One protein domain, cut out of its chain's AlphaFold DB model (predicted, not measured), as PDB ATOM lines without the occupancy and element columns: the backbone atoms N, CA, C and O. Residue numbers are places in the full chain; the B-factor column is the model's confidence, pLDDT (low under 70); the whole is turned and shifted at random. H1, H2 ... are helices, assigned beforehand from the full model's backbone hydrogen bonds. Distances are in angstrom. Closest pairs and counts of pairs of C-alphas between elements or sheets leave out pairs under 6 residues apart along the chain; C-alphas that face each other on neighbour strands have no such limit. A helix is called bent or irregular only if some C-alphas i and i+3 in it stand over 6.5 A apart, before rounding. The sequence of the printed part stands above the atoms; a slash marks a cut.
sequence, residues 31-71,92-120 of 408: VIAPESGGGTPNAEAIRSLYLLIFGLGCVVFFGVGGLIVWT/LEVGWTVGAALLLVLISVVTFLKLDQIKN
ATOM      1  N   VAL A  31     101.188 135.618 116.658       64.69
ATOM      2  CA  VAL A  31     100.326 136.815 116.494       64.69
ATOM      3  C   VAL A  31     101.054 137.932 115.750       64.69
ATOM      4  O   VAL A  31     100.448 138.678 114.989       64.69
ATOM      5  N   ILE A  32     102.360 138.071 115.992       75.38
ATOM      6  CA  ILE A  32     103.141 139.201 115.476       75.38
ATOM      7  C   ILE A  32     103.912 138.826 114.216       75.38
ATOM      8  O   ILE A  32     104.102 139.693 113.375       75.38
ATOM      9  N   ALA A  33     104.354 137.576 114.074       83.69
ATOM     10  CA  ALA A  33     105.231 137.140 112.990       83.69
ATOM     11  C   ALA A  33     104.597 136.009 112.168       83.69
ATOM     12  O   ALA A  33     103.870 135.199 112.746       83.69
ATOM     13  N   PRO A  34     104.922 135.908 110.862       86.81
ATOM     14  CA  PRO A  34     104.534 134.771 110.040       86.81
ATOM     15  C   PRO A  34     104.909 133.449 110.704       86.81
ATOM     16  O   PRO A  34     105.982 133.325 111.309       86.81
ATOM     17  N   GLU A  35     104.021 132.473 110.587       86.88
ATOM     18  CA  GLU A  35     104.232 131.141 111.137       86.88
ATOM     19  C   GLU A  35     105.458 130.464 110.511       86.88
ATOM     20  O   GLU A  35     105.764 130.634 109.329       86.88
ATOM     21  N   SER A  36     106.183 129.693 111.322       82.19
ATOM     22  CA  SER A  36     107.280 128.848 110.854       82.19
ATOM     23  C   SER A  36     107.407 127.622 111.763       82.19
ATOM     24  O   SER A  36     107.979 127.664 112.851       82.19
ATOM     25  N   GLY A  37     106.819 126.502 111.341       74.69
ATOM     26  CA  GLY A  37     106.821 125.267 112.136       74.69
ATOM     27  C   GLY A  37     107.460 124.074 111.436       74.69
ATOM     28  O   GLY A  37     107.995 123.189 112.106       74.69
ATOM     29  N   GLY A  38     107.548 124.080 110.100       76.31
ATOM     30  CA  GLY A  38     108.104 122.968 109.314       76.31
ATOM     31  C   GLY A  38     109.622 122.781 109.375       76.31
ATOM     32  O   GLY A  38     110.163 121.827 108.805       76.31
ATOM     33  N   GLY A  39     110.342 123.713 110.010       84.81
ATOM     34  CA  GLY A  39     111.799 123.809 109.882       84.81
ATOM     35  C   GLY A  39     112.234 123.997 108.422       84.81
ATOM     36  O   GLY A  39     113.267 123.473 107.996       84.81
ATOM     37  N   THR A  40     111.395 124.681 107.644       90.44
ATOM     38  CA  THR A  40     111.635 125.037 106.244       90.44
ATOM     39  C   THR A  40     112.522 126.281 106.167       90.44
ATOM     40  O   THR A  40     112.167 127.322 106.731       90.44
ATOM     41  N   PRO A  41     113.670 126.224 105.465       91.06
ATOM     42  CA  PRO A  41     114.557 127.377 105.335       91.06
ATOM     43  C   PRO A  41     113.869 128.616 104.745       91.06
ATOM     44  O   PRO A  41     114.179 129.733 105.155       91.06
ATOM     45  N   ASN A  42     112.912 128.437 103.824       90.25
ATOM     46  CA  ASN A  42     112.210 129.552 103.190       90.25
ATOM     47  C   ASN A  42     111.331 130.300 104.200       90.25
ATOM     48  O   ASN A  42     111.390 131.526 104.249       90.25
ATOM     49  N   ALA A  43     110.532 129.591 105.012       91.75
ATOM     50  CA  ALA A  43     109.663 130.255 105.990       91.75
ATOM     51  C   ALA A  43     110.478 130.921 107.104       91.75
ATOM     52  O   ALA A  43     110.156 132.036 107.502       91.75
ATOM     53  N   GLU A  44     111.583 130.309 107.539       90.94
ATOM     54  CA  GLU A  44     112.496 130.935 108.505       90.94
ATOM     55  C   GLU A  44     113.145 132.213 107.947       90.94
ATOM     56  O   GLU A  44     113.270 133.219 108.653       90.94
ATOM     57  N   ALA A  45     113.517 132.221 106.662       90.38
ATOM     58  CA  ALA A  45     114.037 133.413 105.996       90.38
ATOM     59  C   ALA A  45     112.973 134.519 105.877       90.38
ATOM     60  O   ALA A  45     113.277 135.683 106.151       90.38
ATOM     61  N   ILE A  46     111.726 134.161 105.541       91.62
ATOM     62  CA  ILE A  46     110.579 135.086 105.524       91.62
ATOM     63  C   ILE A  46     110.346 135.670 106.921       91.62
ATOM     64  O   ILE A  46     110.278 136.890 107.070       91.62
ATOM     65  N   ARG A  47     110.281 134.823 107.955       90.38
ATOM     66  CA  ARG A  47     110.070 135.238 109.348       90.38
ATOM     67  C   ARG A  47     111.180 136.166 109.834       90.38
ATOM     68  O   ARG A  47     110.898 137.192 110.447       90.38
ATOM     69  N   SER A  48     112.433 135.848 109.517       89.25
ATOM     70  CA  SER A  48     113.589 136.676 109.880       89.25
ATOM     71  C   SER A  48     113.547 138.055 109.217       89.25
ATOM     72  O   SER A  48     113.794 139.064 109.877       89.25
ATOM     73  N   LEU A  49     113.215 138.116 107.920       90.69
ATOM     74  CA  LEU A  49     113.051 139.380 107.199       90.69
ATOM     75  C   LEU A  49     111.890 140.199 107.778       90.69
ATOM     76  O   LEU A  49     112.041 141.397 108.012       90.69
ATOM     77  N   TYR A  50     110.764 139.544 108.058       91.88
ATOM     78  CA  TYR A  50     109.606 140.181 108.670       91.88
ATOM     79  C   TYR A  50     109.957 140.796 110.027       91.88
ATOM     80  O   TYR A  50     109.667 141.965 110.251       91.88
ATOM     81  N   LEU A  51     110.614 140.049 110.921       90.06
ATOM     82  CA  LEU A  51     110.966 140.539 112.258       90.06
ATOM     83  C   LEU A  51     111.920 141.739 112.210       90.06
ATOM     84  O   LEU A  51     111.790 142.656 113.019       90.06
ATOM     85  N   LEU A  52     112.836 141.769 111.239       89.19
ATOM     86  CA  LEU A  52     113.702 142.924 110.999       89.19
ATOM     87  C   LEU A  52     112.884 144.156 110.593       89.19
ATOM     88  O   LEU A  52     113.038 145.220 111.194       89.19
ATOM     89  N   ILE A  53     112.000 144.018 109.600       91.25
ATOM     90  CA  ILE A  53     111.158 145.124 109.115       91.25
ATOM     91  C   ILE A  53     110.192 145.585 110.209       91.25
ATOM     92  O   ILE A  53     110.033 146.785 110.421       91.25
ATOM     93  N   PHE A  54     109.592 144.648 110.940       92.25
ATOM     94  CA  PHE A  54     108.714 144.927 112.070       92.25
ATOM     95  C   PHE A  54     109.442 145.738 113.147       92.25
ATOM     96  O   PHE A  54     108.929 146.764 113.583       92.25
ATOM     97  N   GLY A  55     110.668 145.348 113.516       89.62
ATOM     98  CA  GLY A  55     111.493 146.095 114.468       89.62
ATOM     99  C   GLY A  55     111.776 147.532 114.014       89.62
ATOM    100  O   GLY A  55     111.605 148.468 114.797       89.62
ATOM    101  N   LEU A  56     112.134 147.733 112.740       89.94
ATOM    102  CA  LEU A  56     112.295 149.076 112.161       89.94
ATOM    103  C   LEU A  56     110.979 149.870 112.190       89.94
ATOM    104  O   LEU A  56     110.973 151.050 112.546       89.94
ATOM    105  N   GLY A  57     109.862 149.216 111.874       92.69
ATOM    106  CA  GLY A  57     108.521 149.788 111.957       92.69
ATOM    107  C   GLY A  57     108.167 150.238 113.374       92.69
ATOM    108  O   GLY A  57     107.669 151.347 113.546       92.69
ATOM    109  N   CYS A  58     108.495 149.443 114.397       93.44
ATOM    110  CA  CYS A  58     108.314 149.823 115.797       93.44
ATOM    111  C   CYS A  58     109.112 151.082 116.154       93.44
ATOM    112  O   CYS A  58     108.570 151.969 116.810       93.44
ATOM    113  N   VAL A  59     110.366 151.201 115.705       92.19
ATOM    114  CA  VAL A  59     111.183 152.403 115.950       92.19
ATOM    115  C   VAL A  59     110.513 153.648 115.366       92.19
ATOM    116  O   VAL A  59     110.386 154.656 116.060       92.19
ATOM    117  N   VAL A  60     110.027 153.576 114.123       94.06
ATOM    118  CA  VAL A  60     109.313 154.695 113.485       94.06
ATOM    119  C   VAL A  60     107.991 154.983 114.196       94.06
ATOM    120  O   VAL A  60     107.701 156.138 114.502       94.06
ATOM    121  N   PHE A  61     107.209 153.948 114.508       95.44
ATOM    122  CA  PHE A  61     105.913 154.071 115.171       95.44
ATOM    123  C   PHE A  61     106.037 154.741 116.542       95.44
ATOM    124  O   PHE A  61     105.345 155.722 116.807       95.44
ATOM    125  N   PHE A  62     106.945 154.267 117.398       96.69
ATOM    126  CA  PHE A  62     107.152 154.858 118.719       96.69
ATOM    127  C   PHE A  62     107.869 156.207 118.649       96.69
ATOM    128  O   PHE A  62     107.583 157.076 119.468       96.69
ATOM    129  N   GLY A  63     108.739 156.426 117.661       94.19
ATOM    130  CA  GLY A  63     109.372 157.725 117.433       94.19
ATOM    131  C   GLY A  63     108.354 158.804 117.058       94.19
ATOM    132  O   GLY A  63     108.232 159.816 117.747       94.19
ATOM    133  N   VAL A  64     107.577 158.570 115.997       96.06
ATOM    134  CA  VAL A  64     106.563 159.517 115.506       96.06
ATOM    135  C   VAL A  64     105.384 159.606 116.471       96.06
ATOM    136  O   VAL A  64     104.981 160.702 116.854       96.06
ATOM    137  N   GLY A  65     104.851 158.466 116.915       97.19
ATOM    138  CA  GLY A  65     103.741 158.414 117.865       97.19
ATOM    139  C   GLY A  65     104.102 159.045 119.209       97.19
ATOM    140  O   GLY A  65     103.330 159.837 119.746       97.19
ATOM    141  N   GLY A  66     105.306 158.776 119.717       96.88
ATOM    142  CA  GLY A  66     105.831 159.401 120.928       96.88
ATOM    143  C   GLY A  66     105.981 160.912 120.782       96.88
ATOM    144  O   GLY A  66     105.580 161.644 121.686       96.88
ATOM    145  N   LEU A  67     106.476 161.395 119.636       96.38
ATOM    146  CA  LEU A  67     106.555 162.829 119.350       96.38
ATOM    147  C   LEU A  67     105.163 163.472 119.317       96.38
ATOM    148  O   LEU A  67     104.964 164.505 119.950       96.38
ATOM    149  N   ILE A  68     104.183 162.852 118.654       97.12
ATOM    150  CA  ILE A  68     102.799 163.346 118.623       97.12
ATOM    151  C   ILE A  68     102.236 163.428 120.046       97.12
ATOM    152  O   ILE A  68     101.797 164.497 120.469       97.12
ATOM    153  N   VAL A  69     102.314 162.349 120.829       97.25
ATOM    154  CA  VAL A  69     101.838 162.340 122.224       97.25
ATOM    155  C   VAL A  69     102.556 163.402 123.058       97.25
ATOM    156  O   VAL A  69     101.915 164.146 123.803       97.25
ATOM    157  N   TRP A  70     103.873 163.527 122.900       96.88
ATOM    158  CA  TRP A  70     104.660 164.550 123.576       96.88
ATOM    159  C   TRP A  70     104.182 165.956 123.212       96.88
ATOM    160  O   TRP A  70     103.974 166.764 124.117       96.88
ATOM    161  N   THR A  71     103.929 166.247 121.931       94.94
ATOM    162  CA  THR A  71     103.427 167.566 121.514       94.94
ATOM    163  C   THR A  71     102.052 167.871 122.106       94.94
ATOM    164  O   THR A  71     101.852 168.966 122.632       94.94
ATOM    165  N   LEU A  92     115.289 171.034 108.703       95.38
ATOM    166  CA  LEU A  92     114.545 169.909 109.272       95.38
ATOM    167  C   LEU A  92     113.776 169.153 108.180       95.38
ATOM    168  O   LEU A  92     113.811 167.926 108.149       95.38
ATOM    169  N   GLU A  93     113.159 169.894 107.258       96.75
ATOM    170  CA  GLU A  93     112.397 169.344 106.133       96.75
ATOM    171  C   GLU A  93     113.264 168.521 105.173       96.75
ATOM    172  O   GLU A  93     112.890 167.423 104.756       96.75
ATOM    173  N   VAL A  94     114.470 169.001 104.861       97.75
ATOM    174  CA  VAL A  94     115.452 168.221 104.098       97.75
ATOM    175  C   VAL A  94     115.919 167.013 104.914       97.75
ATOM    176  O   VAL A  94     115.983 165.903 104.385       97.75
ATOM    177  N   GLY A  95     116.190 167.201 106.210       96.94
ATOM    178  CA  GLY A  95     116.674 166.150 107.104       96.94
ATOM    179  C   GLY A  95     115.747 164.935 107.182       96.94
ATOM    180  O   GLY A  95     116.201 163.810 106.968       96.94
ATOM    181  N   TRP A  96     114.447 165.131 107.430       95.56
ATOM    182  CA  TRP A  96     113.505 164.007 107.496       95.56
ATOM    183  C   TRP A  96     113.261 163.353 106.133       95.56
ATOM    184  O   TRP A  96     112.999 162.154 106.073       95.56
ATOM    185  N   THR A  97     113.393 164.106 105.035       97.56
ATOM    186  CA  THR A  97     113.132 163.602 103.680       97.56
ATOM    187  C   THR A  97     114.256 162.663 103.270       97.56
ATOM    188  O   THR A  97     114.011 161.538 102.836       97.56
ATOM    189  N   VAL A  98     115.499 163.099 103.494       97.62
ATOM    190  CA  VAL A  98     116.691 162.269 103.299       97.62
ATOM    191  C   VAL A  98     116.657 161.060 104.235       97.62
ATOM    192  O   VAL A  98     116.915 159.945 103.788       97.62
ATOM    193  N   GLY A  99     116.283 161.244 105.505       94.94
ATOM    194  CA  GLY A  99     116.153 160.146 106.466       94.94
ATOM    195  C   GLY A  99     115.162 159.066 106.017       94.94
ATOM    196  O   GLY A  99     115.501 157.882 106.020       94.94
ATOM    197  N   ALA A 100     113.967 159.462 105.568       95.00
ATOM    198  CA  ALA A 100     112.961 158.537 105.047       95.00
ATOM    199  C   ALA A 100     113.439 157.816 103.775       95.00
ATOM    200  O   ALA A 100     113.278 156.601 103.657       95.00
ATOM    201  N   ALA A 101     114.081 158.536 102.849       97.38
ATOM    202  CA  ALA A 101     114.627 157.946 101.631       97.38
ATOM    203  C   ALA A 101     115.719 156.902 101.932       97.38
ATOM    204  O   ALA A 101     115.680 155.797 101.392       97.38
ATOM    205  N   LEU A 102     116.657 157.210 102.834       96.62
ATOM    206  CA  LEU A 102     117.711 156.276 103.242       96.62
ATOM    207  C   LEU A 102     117.144 155.034 103.938       96.62
ATOM    208  O   LEU A 102     117.622 153.927 103.687       96.62
ATOM    209  N   LEU A 103     116.106 155.192 104.767       93.94
ATOM    210  CA  LEU A 103     115.420 154.062 105.394       93.94
ATOM    211  C   LEU A 103     114.798 153.127 104.346       93.94
ATOM    212  O   LEU A 103     114.951 151.911 104.443       93.94
ATOM    213  N   LEU A 104     114.143 153.676 103.319       95.38
ATOM    214  CA  LEU A 104     113.573 152.876 102.229       95.38
ATOM    215  C   LEU A 104     114.652 152.150 101.418       95.38
ATOM    216  O   LEU A 104     114.481 150.972 101.094       95.38
ATOM    217  N   VAL A 105     115.773 152.816 101.123       96.75
ATOM    218  CA  VAL A 105     116.920 152.189 100.449       96.75
ATOM    219  C   VAL A 105     117.461 151.029 101.285       96.75
ATOM    220  O   VAL A 105     117.653 149.936 100.755       96.75
ATOM    221  N   LEU A 106     117.636 151.227 102.593       93.75
ATOM    222  CA  LEU A 106     118.093 150.184 103.511       93.75
ATOM    223  C   LEU A 106     117.156 148.968 103.507       93.75
ATOM    224  O   LEU A 106     117.618 147.842 103.310       93.75
ATOM    225  N   ILE A 107     115.846 149.185 103.684       94.00
ATOM    226  CA  ILE A 107     114.841 148.109 103.677       94.00
ATOM    227  C   ILE A 107     114.869 147.360 102.339       94.00
ATOM    228  O   ILE A 107     114.832 146.128 102.318       94.00
ATOM    229  N   SER A 108     114.987 148.088 101.227       94.00
ATOM    230  CA  SER A 108     115.035 147.503  99.884       94.00
ATOM    231  C   SER A 108     116.261 146.608  99.702       94.00
ATOM    232  O   SER A 108     116.120 145.451  99.308       94.00
ATOM    233  N   VAL A 109     117.457 147.094 100.048       94.00
ATOM    234  CA  VAL A 109     118.708 146.324  99.932       94.00
ATOM    235  C   VAL A 109     118.639 145.042 100.762       94.00
ATOM    236  O   VAL A 109     118.901 143.960 100.241       94.00
ATOM    237  N   VAL A 110     118.222 145.137 102.029       91.62
ATOM    238  CA  VAL A 110     118.088 143.963 102.908       91.62
ATOM    239  C   VAL A 110     117.082 142.956 102.342       91.62
ATOM    240  O   VAL A 110     117.343 141.752 102.355       91.62
ATOM    241  N   THR A 111     115.963 143.438 101.794       92.00
ATOM    242  CA  THR A 111     114.937 142.591 101.173       92.00
ATOM    243  C   THR A 111     115.497 141.816  99.981       92.00
ATOM    244  O   THR A 111     115.345 140.595  99.928       92.00
ATOM    245  N   PHE A 112     116.198 142.478  99.056       92.12
ATOM    246  CA  PHE A 112     116.782 141.810  97.887       92.12
ATOM    247  C   PHE A 112     117.865 140.791  98.260       92.12
ATOM    248  O   PHE A 112     117.905 139.715  97.667       92.12
ATOM    249  N   LEU A 113     118.688 141.075  99.276       90.31
ATOM    250  CA  LEU A 113     119.692 140.126  99.773       90.31
ATOM    251  C   LEU A 113     119.059 138.863 100.380       90.31
ATOM    252  O   LEU A 113     119.607 137.769 100.255       90.31
ATOM    253  N   LYS A 114     117.901 138.996 101.037       88.12
ATOM    254  CA  LYS A 114     117.167 137.868 101.634       88.12
ATOM    255  C   LYS A 114     116.306 137.106 100.629       88.12
ATOM    256  O   LYS A 114     116.031 135.927 100.847       88.12
ATOM    257  N   LEU A 115     115.909 137.744  99.529       91.12
ATOM    258  CA  LEU A 115     115.018 137.159  98.527       91.12
ATOM    259  C   LEU A 115     115.581 135.878  97.903       91.12
ATOM    260  O   LEU A 115     114.821 134.945  97.647       91.12
ATOM    261  N   ASP A 116     116.895 135.810  97.693       87.50
ATOM    262  CA  ASP A 116     117.547 134.615  97.153       87.50
ATOM    263  C   ASP A 116     117.386 133.406  98.086       87.50
ATOM    264  O   ASP A 116     116.961 132.344  97.649       87.50
ATOM    265  N   GLN A 117     117.584 133.590  99.395       85.12
ATOM    266  CA  GLN A 117     117.414 132.526 100.399       85.12
ATOM    267  C   GLN A 117     115.964 132.027 100.490       85.12
ATOM    268  O   GLN A 117     115.724 130.862 100.807       85.12
ATOM    269  N   ILE A 118     114.995 132.905 100.207       88.44
ATOM    270  CA  ILE A 118     113.563 132.578 100.195       88.44
ATOM    271  C   ILE A 118     113.185 131.799  98.931       88.44
ATOM    272  O   ILE A 118     112.343 130.907  98.997       88.44
ATOM    273  N   LYS A 119     113.778 132.136  97.780       88.00
ATOM    274  CA  LYS A 119     113.474 131.497  96.491       88.00
ATOM    275  C   LYS A 119     114.279 130.224  96.250       88.00
ATOM    276  O   LYS A 119     113.760 129.298  95.645       88.00
ATOM    277  N   ASN A 120     115.518 130.175  96.729       87.06
ATOM    278  CA  ASN A 120     116.499 129.129  96.457       87.06
ATOM    279  C   ASN A 120     116.969 128.448  97.760       87.06
ATOM    280  O   ASN A 120     118.151 128.515  98.106       87.06
TER     281      ASN A 120
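What this domain is: This is residues 31 to 71 and 92 to 120 of the 408 residues of the protein "Cytochrome-c oxidase" of freshwater metagenome (UniProt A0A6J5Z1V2). Two long helices, H1 and H2, lie side by side and run opposite ways, touching over part of their lengths and spreading into a narrow V toward the cut, where residues 61 to 71 of H1 and 92 to 99 of H2 stick out free. Before H1, residues 31 to 40 fold back beside its first turns, on its side away from H2. The printed part has 70 residues with two named helices, H1 then H2, and no named strand; the class is all helix. The whole is loose and flat, with a radius of gyration of the C-alphas of 15.5 A and spans of 46 by 26 by 8 A.

Where its parts are: Start at C-alpha 31, at (100.326, 136.815, 116.494). Find C-alpha 41 at (114.557, 127.377, 105.335); from there H1 runs through residues 41 to 71, 44.7 A long. Beyond the cut, H2 holds residues 92 to 119, 40.5 A long, and ends at C-alpha 119, at (113.474, 131.497, 96.491).

How they stand to each other: H1 touches H2 with residues 41 to 53 alone, and H2 touches H1 with residues 107 to 119 alone. Their closest C-alphas are those of Asn 42 and Ile 118, 4.5 A apart. The helices run opposite ways at a shallow tilt of 15 degrees. Near residue 113, H2 has a kink of 30 degrees; it is neither bent nor irregular, but only just: C-alphas 113 and 116 are 6.5 A apart. In H1 every O i to N i+4 pair is within hydrogen-bond range; in H2, 22 of 24 are.

The domain as a whole: The C-alphas farthest apart are those of Thr 71 and Asn 120, at 47.7 A. Residues 72 to 91 are not printed; look across this cut and C-alphas 71 and 92 are 16.7 A apart. The mean pLDDT of the printed part is 91.3; residue 31 alone is under 70.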